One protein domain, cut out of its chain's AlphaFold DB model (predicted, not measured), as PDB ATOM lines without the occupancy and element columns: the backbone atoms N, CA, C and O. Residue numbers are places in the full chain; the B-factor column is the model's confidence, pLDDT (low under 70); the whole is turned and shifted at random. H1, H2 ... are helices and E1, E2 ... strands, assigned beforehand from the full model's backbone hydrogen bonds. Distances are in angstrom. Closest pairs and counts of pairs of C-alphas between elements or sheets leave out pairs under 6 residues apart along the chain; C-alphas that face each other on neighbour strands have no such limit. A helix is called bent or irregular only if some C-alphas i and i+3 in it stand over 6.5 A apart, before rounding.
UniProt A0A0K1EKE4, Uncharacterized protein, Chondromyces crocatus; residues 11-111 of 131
ATOM      1  N   HIS A  11      21.658 -28.424 -25.642       86.81
ATOM      2  CA  HIS A  11      22.390 -28.230 -26.896       86.81
ATOM      3  C   HIS A  11      21.368 -27.919 -27.968       86.81
ATOM      4  O   HIS A  11      20.190 -28.238 -27.823       86.81
ATOM      5  N   LEU A  12      21.828 -27.302 -29.041       86.19
ATOM      6  CA  LEU A  12      21.044 -27.012 -30.221       86.19
ATOM      7  C   LEU A  12      21.563 -27.915 -31.331       86.19
ATOM      8  O   LEU A  12      22.660 -27.697 -31.845       86.19
ATOM      9  N   CYS A  13      20.802 -28.961 -31.653       84.44
ATOM     10  CA  CYS A  13      21.126 -29.898 -32.722       84.44
ATOM     11  C   CYS A  13      20.415 -29.504 -34.023       84.44
ATOM     12  O   CYS A  13      19.198 -29.341 -34.049       84.44
ATOM     13  N   THR A  14      21.154 -29.426 -35.124       86.19
ATOM     14  CA  THR A  14      20.614 -29.202 -36.470       86.19
ATOM     15  C   THR A  14      19.851 -30.411 -37.005       86.19
ATOM     16  O   THR A  14      18.997 -30.240 -37.868       86.19
ATOM     17  N   LEU A  15      20.112 -31.617 -36.482       81.94
ATOM     18  CA  LEU A  15      19.350 -32.825 -36.828       81.94
ATOM     19  C   LEU A  15      17.951 -32.831 -36.193       81.94
ATOM     20  O   LEU A  15      17.040 -33.444 -36.738       81.94
ATOM     21  N   HIS A  16      17.765 -32.123 -35.071       77.88
ATOM     22  CA  HIS A  16      16.500 -32.065 -34.326       77.88
ATOM     23  C   HIS A  16      16.136 -30.615 -33.946       77.88
ATOM     24  O   HIS A  16      16.089 -30.273 -32.765       77.88
ATOM     25  N   PRO A  17      15.876 -29.737 -34.934       71.06
ATOM     26  CA  PRO A  17      15.812 -28.287 -34.732       71.06
ATOM     27  C   PRO A  17      14.550 -27.787 -34.009       71.06
ATOM     28  O   PRO A  17      14.544 -26.669 -33.504       71.06
ATOM     29  N   MET A  18      13.470 -28.579 -33.971       60.97
ATOM     30  CA  MET A  18      12.161 -28.164 -33.430       60.97
ATOM     31  C   MET A  18      11.885 -28.640 -32.001       60.97
ATOM     32  O   MET A  18      10.844 -28.331 -31.426       60.97
ATOM     33  N   THR A  19      12.811 -29.380 -31.407       60.88
ATOM     34  CA  THR A  19      12.693 -29.896 -30.044       60.88
ATOM     35  C   THR A  19      13.859 -29.358 -29.237       60.88
ATOM     36  O   THR A  19      14.989 -29.514 -29.700       60.88
ATOM     37  N   PRO A  20      13.646 -28.772 -28.043       56.00
ATOM     38  CA  PRO A  20      14.737 -28.569 -27.102       56.00
ATOM     39  C   PRO A  20      15.356 -29.944 -26.852       56.00
ATOM     40  O   PRO A  20      14.752 -30.788 -26.190       56.00
ATOM     41  N   SER A  21      16.495 -30.227 -27.485       56.62
ATOM     42  CA  SER A  21      17.168 -31.506 -27.314       56.62
ATOM     43  C   SER A  21      17.466 -31.672 -25.832       56.62
ATOM     44  O   SER A  21      17.956 -30.735 -25.207       56.62
ATOM     45  N   SER A  22      17.122 -32.834 -25.279       54.22
ATOM     46  CA  SER A  22      17.408 -33.260 -23.907       54.22
ATOM     47  C   SER A  22      18.833 -32.861 -23.481       54.22
ATOM     48  O   SER A  22      19.736 -32.799 -24.313       54.22
ATOM     49  N   GLY A  23      19.019 -32.528 -22.196       54.81
ATOM     50  CA  GLY A  23      20.238 -31.918 -21.634       54.81
ATOM     51  C   GLY A  23      21.556 -32.450 -22.214       54.81
ATOM     52  O   GLY A  23      21.748 -33.657 -22.332       54.81
ATOM     53  N   VAL A  24      22.451 -31.520 -22.568       55.72
ATOM     54  CA  VAL A  24      23.752 -31.702 -23.224       55.72
ATOM     55  C   VAL A  24      24.591 -32.749 -22.567       55.72
ATOM     56  O   VAL A  24      25.269 -33.427 -23.302       55.72
ATOM     57  N   VAL A  25      24.631 -32.893 -21.250       63.41
ATOM     58  CA  VAL A  25      25.681 -33.718 -20.658       63.41
ATOM     59  C   VAL A  25      25.084 -34.693 -19.667       63.41
ATOM     60  O   VAL A  25      24.447 -34.334 -18.675       63.41
ATOM     61  N   GLN A  26      25.299 -35.973 -19.941       59.44
ATOM     62  CA  GLN A  26      24.923 -37.028 -19.010       59.44
ATOM     63  C   GLN A  26      25.551 -36.807 -17.630       59.44
ATOM     64  O   GLN A  26      26.623 -36.207 -17.533       59.44
ATOM     65  N   PRO A  27      24.947 -37.348 -16.556       60.22
ATOM     66  CA  PRO A  27      25.569 -37.371 -15.243       60.22
ATOM     67  C   PRO A  27      26.903 -38.134 -15.268       60.22
ATOM     68  O   PRO A  27      26.950 -39.348 -15.105       60.22
ATOM     69  N   ARG A  28      28.010 -37.405 -15.427       67.06
ATOM     70  CA  ARG A  28      29.353 -37.812 -15.017       67.06
ATOM     71  C   ARG A  28      29.640 -37.323 -13.596       67.06
ATOM     72  O   ARG A  28      29.276 -36.216 -13.201       67.06
ATOM     73  N   VAL A  29      30.361 -38.125 -12.820       69.62
ATOM     74  CA  VAL A  29      30.933 -37.653 -11.555       69.62
ATOM     75  C   VAL A  29      32.105 -36.728 -11.890       69.62
ATOM     76  O   VAL A  29      33.183 -37.188 -12.257       69.62
ATOM     77  N   GLY A  30      31.863 -35.417 -11.848       76.50
ATOM     78  CA  GLY A  30      32.892 -34.384 -11.975       76.50
ATOM     79  C   GLY A  30      33.280 -33.817 -10.610       76.50
ATOM     80  O   GLY A  30      32.418 -33.561  -9.771       76.50
ATOM     81  N   THR A  31      34.575 -33.603 -10.394       88.31
ATOM     82  CA  THR A  31      35.150 -32.967  -9.197       88.31
ATOM     83  C   THR A  31      34.907 -31.458  -9.169       88.31
ATOM     84  O   THR A  31      34.695 -30.882  -8.104       88.31
ATOM     85  N   VAL A  32      34.885 -30.816 -10.341       93.62
ATOM     86  CA  VAL A  32      34.667 -29.372 -10.475       93.62
ATOM     87  C   VAL A  32      33.192 -29.079 -10.711       93.62
ATOM     88  O   VAL A  32      32.565 -29.621 -11.625       93.62
ATOM     89  N   ARG A  33      32.647 -28.171  -9.897       93.69
ATOM     90  CA  ARG A  33      31.257 -27.721  -9.972       93.69
ATOM     91  C   ARG A  33      31.177 -26.246 -10.347       93.69
ATOM     92  O   ARG A  33      31.819 -25.411  -9.720       93.69
ATOM     93  N   ILE A  34      30.341 -25.930 -11.329       94.56
ATOM     94  CA  ILE A  34      30.016 -24.575 -11.775       94.56
ATOM     95  C   ILE A  34      28.520 -24.359 -11.547       94.56
ATOM     96  O   ILE A  34      27.690 -25.105 -12.065       94.56
ATOM     97  N   GLY A  35      28.162 -23.360 -10.736       93.00
ATOM     98  CA  GLY A  35      26.767 -23.127 -10.348       93.00
ATOM     99  C   GLY A  35      26.117 -24.365  -9.719       93.00
ATOM    100  O   GLY A  35      25.004 -24.721 -10.092       93.00
ATOM    101  N   PHE A  36      26.852 -25.050  -8.832       91.69
ATOM    102  CA  PHE A  36      26.466 -26.286  -8.127       91.69
ATOM    103  C   PHE A  36      26.257 -27.541  -8.989       91.69
ATOM    104  O   PHE A  36      25.976 -28.611  -8.451       91.69
ATOM    105  N   LEU A  37      26.477 -27.454 -10.298       91.06
ATOM    106  CA  LEU A  37      26.389 -28.581 -11.221       91.06
ATOM    107  C   LEU A  37      27.781 -28.959 -11.730       91.06
ATOM    108  O   LEU A  37      28.641 -28.082 -11.823       91.06
ATOM    109  N   PRO A  38      28.043 -30.231 -12.069       92.06
ATOM    110  CA  PRO A  38      29.328 -30.604 -12.648       92.06
ATOM    111  C   PRO A  38      29.600 -29.827 -13.944       92.06
ATOM    112  O   PRO A  38      28.692 -29.586 -14.747       92.06
ATOM    113  N   ALA A  39      30.847 -29.395 -14.114       93.62
ATOM    114  CA  ALA A  39      31.277 -28.621 -15.271       93.62
ATOM    115  C   ALA A  39      31.487 -29.512 -16.504       93.62
ATOM    116  O   ALA A  39      32.060 -30.596 -16.391       93.62
ATOM    117  N   ALA A  40      31.057 -29.030 -17.670       93.56
ATOM    118  CA  ALA A  40      31.217 -29.725 -18.941       93.56
ATOM    119  C   ALA A  40      32.558 -29.387 -19.610       93.56
ATOM    120  O   ALA A  40      33.120 -28.301 -19.431       93.56
ATOM    121  N   ARG A  41      33.087 -30.325 -20.393       93.88
ATOM    122  CA  ARG A  41      34.408 -30.259 -21.029       93.88
ATOM    123  C   ARG A  41      34.377 -30.885 -22.413       93.88
ATOM    124  O   ARG A  41      33.484 -31.655 -22.755       93.88
ATOM    125  N   MET A  42      35.411 -30.600 -23.192       93.75
ATOM    126  CA  MET A  42      35.657 -31.291 -24.452       93.75
ATOM    127  C   MET A  42      35.685 -32.813 -24.243       93.75
ATOM    128  O   MET A  42      36.367 -33.309 -23.347       93.75
ATOM    129  N   GLY A  43      34.963 -33.535 -25.098       90.81
ATOM    130  CA  GLY A  43      34.836 -34.987 -25.057       90.81
ATOM    131  C   GLY A  43      33.760 -35.515 -24.108       90.81
ATOM    132  O   GLY A  43      33.508 -36.717 -24.128       90.81
ATOM    133  N   ASP A  44      33.103 -34.665 -23.307       90.81
ATOM    134  CA  ASP A  44      31.987 -35.136 -22.487       90.81
ATOM    135  C   ASP A  44      30.808 -35.578 -23.383       90.81
ATOM    136  O   ASP A  44      30.556 -34.968 -24.434       90.81
ATOM    137  N   PRO A  45      30.108 -36.663 -23.000       87.31
ATOM    138  CA  PRO A  45      29.066 -37.266 -23.817       87.31
ATOM    139  C   PRO A  45      27.795 -36.425 -23.815       87.31
ATOM    140  O   PRO A  45      27.411 -35.851 -22.794       87.31
ATOM    141  N   ILE A  46      27.110 -36.449 -24.954       85.44
ATOM    142  CA  ILE A  46      25.851 -35.756 -25.190       85.44
ATOM    143  C   ILE A  46      24.743 -36.738 -25.503       85.44
ATOM    144  O   ILE A  46      24.951 -37.693 -26.243       85.44
ATOM    145  N   VAL A  47      23.555 -36.498 -24.953       82.25
ATOM    146  CA  VAL A  47      22.351 -37.264 -25.292       82.25
ATOM    147  C   VAL A  47      21.440 -36.390 -26.122       82.25
ATOM    148  O   VAL A  47      20.968 -35.365 -25.646       82.25
ATOM    149  N   CYS A  48      21.167 -36.813 -27.349       79.25
ATOM    150  CA  CYS A  48      20.184 -36.188 -28.219       79.25
ATOM    151  C   CYS A  48      19.030 -37.153 -28.488       79.25
ATOM    152  O   CYS A  48      19.095 -38.355 -28.214       79.25
ATOM    153  N   ILE A  49      17.952 -36.618 -29.049       73.56
ATOM    154  CA  ILE A  49      16.857 -37.423 -29.577       73.56
ATOM    155  C   ILE A  49      17.446 -38.251 -30.726       73.56
ATOM    156  O   ILE A  49      18.032 -37.698 -31.643       73.56
ATOM    157  N   GLY A  50      17.395 -39.580 -30.645       68.25
ATOM    158  CA  GLY A  50      17.893 -40.458 -31.712       68.25
ATOM    159  C   GLY A  50      19.382 -40.830 -31.674       68.25
ATOM    160  O   GLY A  50      19.824 -41.556 -32.561       68.25
ATOM    161  N   GLY A  51      20.162 -40.418 -30.666       76.81
ATOM    162  CA  GLY A  51      21.533 -40.919 -30.520       76.81
ATOM    163  C   GLY A  51      22.401 -40.194 -29.495       76.81
ATOM    164  O   GLY A  51      22.027 -39.162 -28.940       76.81
ATOM    165  N   ASN A  52      23.593 -40.746 -29.270       81.19
ATOM    166  CA  ASN A  52      24.620 -40.135 -28.433       81.19
ATOM    167  C   ASN A  52      25.595 -39.310 -29.288       81.19
ATOM    168  O   ASN A  52      25.887 -39.645 -30.439       81.19
ATOM    169  N   GLY A  53      26.125 -38.246 -28.701       86.88
ATOM    170  CA  GLY A  53      27.131 -37.368 -29.281       86.88
ATOM    171  C   GLY A  53      28.233 -37.026 -28.283       86.88
ATOM    172  O   GLY A  53      28.310 -37.607 -27.201       86.88
ATOM    173  N   ILE A  54      29.082 -36.074 -28.652       90.62
ATOM    174  CA  ILE A  54      30.188 -35.568 -27.835       90.62
ATOM    175  C   ILE A  54      30.350 -34.056 -28.003       90.62
ATOM    176  O   ILE A  54      30.043 -33.492 -29.059       90.62
ATOM    177  N   ILE A  55      30.890 -33.398 -26.979       92.31
ATOM    178  CA  ILE A  55      31.376 -32.019 -27.094       92.31
ATOM    179  C   ILE A  55      32.679 -32.038 -27.899       92.31
ATOM    180  O   ILE A  55      33.690 -32.579 -27.450       92.31
ATOM    181  N   LEU A  56      32.665 -31.439 -29.088       93.94
ATOM    182  CA  LEU A  56      33.765 -31.543 -30.045       93.94
ATOM    183  C   LEU A  56      34.940 -30.625 -29.688       93.94
ATOM    184  O   LEU A  56      36.092 -30.940 -29.979       93.94
ATOM    185  N   LYS A  57      34.660 -29.477 -29.066       94.50
ATOM    186  CA  LYS A  57      35.673 -28.477 -28.714       94.50
ATOM    187  C   LYS A  57      35.311 -27.781 -27.404       94.50
ATOM    188  O   LYS A  57      34.142 -27.677 -27.063       94.50
ATOM    189  N   GLY A  58      36.327 -27.300 -26.698       94.69
ATOM    190  CA  GLY A  58      36.193 -26.397 -25.555       94.69
ATOM    191  C   GLY A  58      37.216 -25.263 -25.631       94.69
ATOM    192  O   GLY A  58      37.953 -25.129 -26.611       94.69
ATOM    193  N   GLU A  59      37.299 -24.459 -24.578       96.50
ATOM    194  CA  GLU A  59      38.293 -23.404 -24.413       96.50
ATOM    195  C   GLU A  59      39.652 -23.980 -23.974       96.50
ATOM    196  O   GLU A  59      39.772 -24.466 -22.850       96.50
ATOM    197  N   PRO A  60      40.705 -23.919 -24.811       94.25
ATOM    198  CA  PRO A  60      42.006 -24.505 -24.480       94.25
ATOM    199  C   PRO A  60      42.742 -23.787 -23.341       94.25
ATOM    200  O   PRO A  60      43.606 -24.391 -22.705       94.25
ATOM    201  N   THR A  61      42.430 -22.514 -23.081       93.56
ATOM    202  CA  THR A  61      43.112 -21.714 -22.047       93.56
ATOM    203  C   THR A  61      42.579 -21.966 -20.638       93.56
ATOM    204  O   THR A  61      43.239 -21.615 -19.664       93.56
ATOM    205  N   VAL A  62      41.424 -22.628 -20.510       95.81
ATOM    206  CA  VAL A  62      40.810 -22.986 -19.229       95.81
ATOM    207  C   VAL A  62      40.622 -24.496 -19.184       95.81
ATOM    208  O   VAL A  62      39.818 -25.054 -19.927       95.81
ATOM    209  N   ARG A  63      41.368 -25.172 -18.305       95.31
ATOM    210  CA  ARG A  63      41.334 -26.636 -18.185       95.31
ATOM    211  C   ARG A  63      40.574 -27.055 -16.936       95.31
ATOM    212  O   ARG A  63      40.949 -26.680 -15.829       95.31
ATOM    213  N   ILE A  64      39.551 -27.879 -17.109       94.88
ATOM    214  CA  ILE A  64      38.797 -28.501 -16.020       94.88
ATOM    215  C   ILE A  64      39.123 -29.988 -16.046       94.88
ATOM    216  O   ILE A  64      38.939 -30.648 -17.067       94.88
ATOM    217  N   GLU A  65      39.656 -30.509 -14.940       92.94
ATOM    218  CA  GLU A  65      40.152 -31.894 -14.856       92.94
ATOM    219  C   GLU A  65      41.107 -32.255 -16.009       92.94
ATOM    220  O   GLU A  65      41.031 -33.325 -16.609       92.94
ATOM    221  N   GLY A  66      41.976 -31.316 -16.378       93.50
ATOM    222  CA  GLY A  66      42.961 -31.522 -17.435       93.50
ATOM    223  C   GLY A  66      42.419 -31.459 -18.865       93.50
ATOM    224  O   GLY A  66      43.236 -31.503 -19.780       93.50
ATOM    225  N   LEU A  67      41.117 -31.271 -19.094       94.94
ATOM    226  CA  LEU A  67      40.528 -31.125 -20.434       94.94
ATOM    227  C   LEU A  67      40.046 -29.684 -20.688       94.94
ATOM    228  O   LEU A  67      39.678 -29.001 -19.731       94.94
ATOM    229  N   PRO A  68      40.033 -29.202 -21.946       97.12
ATOM    230  CA  PRO A  68      39.461 -27.898 -22.297       97.12
ATOM    231  C   PRO A  68      38.015 -27.756 -21.810       97.12
ATOM    232  O   PRO A  68      37.188 -28.635 -22.055       97.12
ATOM    233  N   ALA A  69      37.706 -26.656 -21.124       96.44
ATOM    234  CA  ALA A  69      36.385 -26.410 -20.555       96.44
ATOM    235  C   ALA A  69      35.359 -26.048 -21.636       96.44
ATOM    236  O   ALA A  69      35.642 -25.217 -22.497       96.44
ATOM    237  N   ALA A  70      34.167 -26.636 -21.585       95.62
ATOM    238  CA  ALA A  70      33.118 -26.366 -22.561       95.62
ATOM    239  C   ALA A  70      32.307 -25.116 -22.193       95.62
ATOM    240  O   ALA A  70      32.194 -24.728 -21.024       95.62
ATOM    241  N   ARG A  71      31.732 -24.472 -23.205       96.75
ATOM    242  CA  ARG A  71      31.036 -23.191 -23.092       96.75
ATOM    243  C   ARG A  71      29.842 -23.118 -24.022       96.75
ATOM    244  O   ARG A  71      29.760 -23.843 -25.009       96.75
ATOM    245  N   LEU A  72      28.963 -22.164 -23.749       94.81
ATOM    246  CA  LEU A  72      27.907 -21.789 -24.679       94.81
ATOM    247  C   LEU A  72      28.500 -21.481 -26.065       94.81
ATOM    248  O   LEU A  72      29.443 -20.697 -26.189       94.81
ATOM    249  N   GLY A  73      27.925 -22.101 -27.093       93.38
ATOM    250  CA  GLY A  73      28.337 -21.975 -28.489       93.38
ATOM    251  C   GLY A  73      29.418 -22.957 -28.943       93.38
ATOM    252  O   GLY A  73      29.657 -23.048 -30.147       93.38
ATOM    253  N   ASP A  74      30.050 -23.714 -28.041       95.19
ATOM    254  CA  ASP A  74      31.040 -24.706 -28.458       95.19
ATOM    255  C   ASP A  74      30.371 -25.831 -29.286       95.19
ATOM    256  O   ASP A  74      29.242 -26.237 -28.987       95.19
ATOM    257  N   PRO A  75      31.031 -26.320 -30.354       94.00
ATOM    258  CA  PRO A  75      30.454 -27.283 -31.280       94.00
ATOM    259  C   PRO A  75      30.272 -28.659 -30.646       94.00
ATOM    260  O   PRO A  75      31.103 -29.134 -29.867       94.00
ATOM    261  N   ILE A  76      29.208 -29.329 -31.070       91.19
ATOM    262  CA  ILE A  76      28.889 -30.704 -30.704       91.19
ATOM    263  C   ILE A  76      28.855 -31.591 -31.946       91.19
ATOM    264  O   ILE A  76      28.567 -31.122 -33.053       91.19
ATOM    265  N   ALA A  77      29.120 -32.878 -31.761       90.69
ATOM    266  CA  ALA A  77      29.064 -33.859 -32.831       90.69
ATOM    267  C   ALA A  77      28.217 -35.067 -32.434       90.69
ATOM    268  O   ALA A  77      28.342 -35.566 -31.318       90.69
ATOM    269  N   HIS A  78      27.406 -35.570 -33.363       86.69
ATOM    270  CA  HIS A  78      26.877 -36.933 -33.287       86.69
ATOM    271  C   HIS A  78      27.833 -37.841 -34.061       86.69
ATOM    272  O   HIS A  78      28.139 -37.580 -35.227       86.69
ATOM    273  N   ALA A  79      28.350 -38.874 -33.395       76.50
ATOM    274  CA  ALA A  79      29.518 -39.627 -33.855       76.50
ATOM    275  C   ALA A  79      30.715 -38.700 -34.174       76.50
ATOM    276  O   ALA A  79      31.379 -38.224 -33.260       76.50
ATOM    277  N   VAL A  80      30.982 -38.427 -35.452       71.31
ATOM    278  CA  VAL A  80      32.097 -37.576 -35.921       71.31
ATOM    279  C   VAL A  80      31.637 -36.370 -36.742       71.31
ATOM    280  O   VAL A  80      32.467 -35.581 -37.188       71.31
ATOM    281  N   VAL A  81      30.328 -36.200 -36.942       80.44
ATOM    282  CA  VAL A  81      29.790 -35.109 -37.759       80.44
ATOM    283  C   VAL A  81      29.382 -33.952 -36.847       80.44
ATOM    284  O   VAL A  81      28.579 -34.170 -35.938       80.44
ATOM    285  N   PRO A  82      29.892 -32.724 -37.065       85.12
ATOM    286  CA  PRO A  82      29.427 -31.542 -36.354       85.12
ATOM    287  C   PRO A  82      27.969 -31.260 -36.710       85.12
ATOM    288  O   PRO A  82      27.618 -31.072 -37.872       85.12
ATOM    289  N   THR A  83      27.116 -31.234 -35.700       88.00
ATOM    290  CA  THR A  83      25.654 -31.215 -35.877       88.00
ATOM    291  C   THR A  83      24.987 -30.165 -35.007       88.00
ATOM    292  O   THR A  83      23.777 -30.187 -34.848       88.00
ATOM    293  N   GLY A  84      25.742 -29.291 -34.347       89.25
ATOM    294  CA  GLY A  84      25.144 -28.347 -33.418       89.25
ATOM    295  C   GLY A  84      26.134 -27.662 -32.502       89.25
ATOM    296  O   GLY A  84      27.349 -27.807 -32.649       89.25
ATOM    297  N   THR A  85      25.591 -26.953 -31.520       92.25
ATOM    298  CA  THR A  85      26.356 -26.246 -30.491       92.25
ATOM    299  C   THR A  85      25.718 -26.397 -29.118       92.25
ATOM    300  O   THR A  85      24.554 -26.771 -28.986       92.25
ATOM    301  N   ILE A  86      26.470 -26.090 -28.066       92.06
ATOM    302  CA  ILE A  86      25.912 -25.941 -26.720       92.06
ATOM    303  C   ILE A  86      25.040 -24.675 -26.683       92.06
ATOM    304  O   ILE A  86      25.517 -23.583 -26.985       92.06
ATOM    305  N   GLY A  87      23.766 -24.813 -26.314       90.19
ATOM    306  CA  GLY A  87      22.770 -23.739 -26.358       90.19
ATOM    307  C   GLY A  87      22.659 -22.918 -25.077       90.19
ATOM    308  O   GLY A  87      22.250 -21.762 -25.131       90.19
ATOM    309  N   PHE A  88      23.029 -23.495 -23.933       89.69
ATOM    310  CA  PHE A  88      22.923 -22.846 -22.625       89.69
ATOM    311  C   PHE A  88      24.213 -22.975 -21.814       89.69
ATOM    312  O   PHE A  88      25.051 -23.837 -22.066       89.69
ATOM    313  N   GLY A  89      24.363 -22.090 -20.833       92.69
ATOM    314  CA  GLY A  89      25.492 -22.071 -19.915       92.69
ATOM    315  C   GLY A  89      25.114 -21.444 -18.577       92.69
ATOM    316  O   GLY A  89      24.014 -20.924 -18.389       92.69
ATOM    317  N   CYS A  90      26.049 -21.468 -17.638       94.88
ATOM    318  CA  CYS A  90      25.917 -20.855 -16.329       94.88
ATOM    319  C   CYS A  90      25.878 -19.319 -16.440       94.88
ATOM    320  O   CYS A  90      26.861 -18.733 -16.895       94.88
ATOM    321  N   PRO A  91      24.822 -18.639 -15.960       94.81
ATOM    322  CA  PRO A  91      24.707 -17.184 -16.095       94.81
ATOM    323  C   PRO A  91      25.731 -16.403 -15.256       94.81
ATOM    324  O   PRO A  91      25.921 -15.212 -15.479       94.81
ATOM    325  N   THR A  92      26.387 -17.049 -14.289       96.06
ATOM    326  CA  THR A  92      27.301 -16.395 -13.339       96.06
ATOM    327  C   THR A  92      28.775 -16.693 -13.592       96.06
ATOM    328  O   THR A  92      29.625 -16.136 -12.903       96.06
ATOM    329  N   VAL A  93      29.108 -17.592 -14.523       96.88
ATOM    330  CA  VAL A  93      30.496 -18.003 -14.774       96.88
ATOM    331  C   VAL A  93      30.780 -17.936 -16.261       96.88
ATOM    332  O   VAL A  93      30.190 -18.679 -17.037       96.88
ATOM    333  N   ASN A  94      31.728 -17.083 -16.641       96.50
ATOM    334  CA  ASN A  94      32.202 -16.948 -18.013       96.50
ATOM    335  C   ASN A  94      33.581 -17.598 -18.159       96.50
ATOM    336  O   ASN A  94      34.466 -17.367 -17.338       96.50
ATOM    337  N   ILE A  95      33.776 -18.383 -19.219       96.31
ATOM    338  CA  ILE A  95      35.032 -19.083 -19.511       96.31
ATOM    339  C   ILE A  95      35.640 -18.527 -20.799       96.31
ATOM    340  O   ILE A  95      34.982 -18.365 -21.829       96.31
ATOM    341  N   GLY A  96      36.934 -18.239 -20.763       94.06
ATOM    342  CA  GLY A  96      37.672 -17.724 -21.907       94.06
ATOM    343  C   GLY A  96      38.731 -16.724 -21.505       94.06
ATOM    344  O   GLY A  96      38.782 -16.260 -20.370       94.06
ATOM    345  N   MET A  97      39.532 -16.353 -22.489       91.50
ATOM    346  CA  MET A  97      40.449 -15.236 -22.367       91.50
ATOM    347  C   MET A  97      39.669 -13.920 -22.485       91.50
ATOM    348  O   MET A  97      38.831 -13.764 -23.382       91.50
ATOM    349  N   SER A  98      39.911 -12.983 -21.566       90.25
ATOM    350  CA  SER A  98      39.420 -11.611 -21.717       90.25
ATOM    351  C   SER A  98      40.167 -10.916 -22.854       90.25
ATOM    352  O   SER A  98      41.256 -11.340 -23.245       90.25
ATOM    353  N   VAL A  99      39.598  -9.832 -23.387       88.31
ATOM    354  CA  VAL A  99      40.283  -9.037 -24.417       88.31
ATOM    355  C   VAL A  99      41.609  -8.513 -23.865       88.31
ATOM    356  O   VAL A  99      42.624  -8.628 -24.537       88.31
ATOM    357  N   GLN A 100      41.621  -8.059 -22.611       90.44
ATOM    358  CA  GLN A 100      42.818  -7.589 -21.916       90.44
ATOM    359  C   GLN A 100      43.868  -8.695 -21.740       90.44
ATOM    360  O   GLN A 100      45.055  -8.473 -21.946       90.44
ATOM    361  N   ALA A 101      43.459  -9.914 -21.381       89.19
ATOM    362  CA  ALA A 101      44.394 -11.032 -21.282       89.19
ATOM    363  C   ALA A 101      44.954 -11.411 -22.660       89.19
ATOM    364  O   ALA A 101      46.139 -11.708 -22.784       89.19
ATOM    365  N   ASN A 102      44.129 -11.349 -23.708       89.44
ATOM    366  CA  ASN A 102      44.576 -11.626 -25.066       89.44
ATOM    367  C   ASN A 102      45.563 -10.564 -25.568       89.44
ATOM    368  O   ASN A 102      46.579 -10.926 -26.155       89.44
ATOM    369  N   THR A 103      45.318  -9.279 -25.280       88.31
ATOM    370  CA  THR A 103      46.257  -8.200 -25.624       88.31
ATOM    371  C   THR A 103      47.579  -8.346 -24.878       88.31
ATOM    372  O   THR A 103      48.633  -8.179 -25.483       88.31
ATOM    373  N   LEU A 104      47.550  -8.731 -23.598       88.69
ATOM    374  CA  LEU A 104      48.758  -9.026 -22.819       88.69
ATOM    375  C   LEU A 104      49.563 -10.179 -23.432       88.69
ATOM    376  O   LEU A 104      50.777 -10.070 -23.597       88.69
ATOM    377  N   VAL A 105      48.892 -11.266 -23.824       88.38
ATOM    378  CA  VAL A 105      49.543 -12.413 -24.474       88.38
ATOM    379  C   VAL A 105      50.117 -12.023 -25.838       88.38
ATOM    380  O   VAL A 105      51.235 -12.426 -26.161       88.38
ATOM    381  N   SER A 106      49.401 -11.231 -26.642       89.19
ATOM    382  CA  SER A 106      49.917 -10.769 -27.935       89.19
ATOM    383  C   SER A 106      51.086  -9.802 -27.780       89.19
ATOM    384  O   SER A 106      52.067  -9.942 -28.502       89.19
ATOM    385  N   ALA A 107      51.022  -8.876 -26.819       88.69
ATOM    386  CA  ALA A 107      52.095  -7.925 -26.549       88.69
ATOM    387  C   ALA A 107      53.360  -8.640 -26.063       88.69
ATOM    388  O   ALA A 107      54.452  -8.385 -26.563       88.69
ATOM    389  N   SER A 108      53.198  -9.621 -25.170       88.19
ATOM    390  CA  SER A 108      54.291 -10.488 -24.731       88.19
ATOM    391  C   SER A 108      54.937 -11.240 -25.899       88.19
ATOM    392  O   SER A 108      56.161 -11.294 -25.980       88.19
ATOM    393  N   ARG A 109      54.143 -11.780 -26.835       89.31
ATOM    394  CA  ARG A 109      54.664 -12.469 -28.031       89.31
ATOM    395  C   ARG A 109      55.330 -11.523 -29.028       89.31
ATOM    396  O   ARG A 109      56.275 -11.932 -29.693       89.31
ATOM    397  N   GLY A 110      54.828 -10.296 -29.153       88.69
ATOM    398  CA  GLY A 110      55.360  -9.268 -30.049       88.69
ATOM    399  C   GLY A 110      56.521  -8.460 -29.466       88.69
ATOM    400  O   GLY A 110      57.112  -7.665 -30.187       88.69
ATOM    401  N   GLY A 111      56.837  -8.629 -28.177       85.50
ATOM    402  CA  GLY A 111      57.864  -7.849 -27.482       85.50
ATOM    403  C   GLY A 111      57.513  -6.366 -27.304       85.50
ATOM    404  O   GLY A 111      58.384  -5.577 -26.953       85.50
TER     405      GLY A 111
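What this domain is: This is residues 11 to 111 of the 131 residues of an uncharacterized protein of Chondromyces crocatus (UniProt A0A0K1EKE4). A small sheet of five short strands, E1 E7 E6 E3 E2, is curled like part of a barrel and folded back on itself; the hairpin E4 and E5 lies beyond one end of it, and residues 98 to 104 and 106 to 111, mostly helix H1, stick out as a tail that adds to the length. The 101 printed residues hold E1 to E8 and then H1, both sheets antiparallel, the class mixed, with under half of the residues in named elements. The whole is only just compact, close to loose, with a radius of gyration of the C-alphas of 15.0 A, and spans 52 by 27 by 23 A.

How they stand to each other: Start with E1, residues 11 to 13, beside E7, residues 81 to 86, where N 12 and O 85 are 2.8 A apart. E6, residues 75 to 78, follows, with N 76 and O 84 at 2.9 A. Next comes E3, residues 51 to 55, with N 54 and O 77 at 2.8 A. E2, residues 45 to 48, is the other edge strand, with N 46 and O 53 at 2.8 A. In this folded sheet, one sheet bent into two leaves, E1 and E7 face E3 and E2, with E6 as the hinge. The hairpin E4, residues 59 to 64, and E5, residues 67 to 69, has N 64 and O 67 at 2.9 A. E8, residues 90 to 94, pairs with no named strand. H1, residues 99 to 110, is not on the five-stranded sheet; its O i to N i+4 pairs are within hydrogen-bond range.

Where its parts are: Find C-alpha 11 at (22.390, -28.230, -26.896), where E1 begins. E3 measures 13.7 A and E7 14.9 A. H1 runs 16.1 A, ending at C-alpha 110, (55.360, -9.268, -30.049).

The domain as a whole: The C-alphas of Gly 50 and Gly 111 are the farthest apart, 51.8 A. The printed part has no cut; the link E1 to E2 is long. Look for pLDDT under 70 at residues 18 to 29 and residue 50.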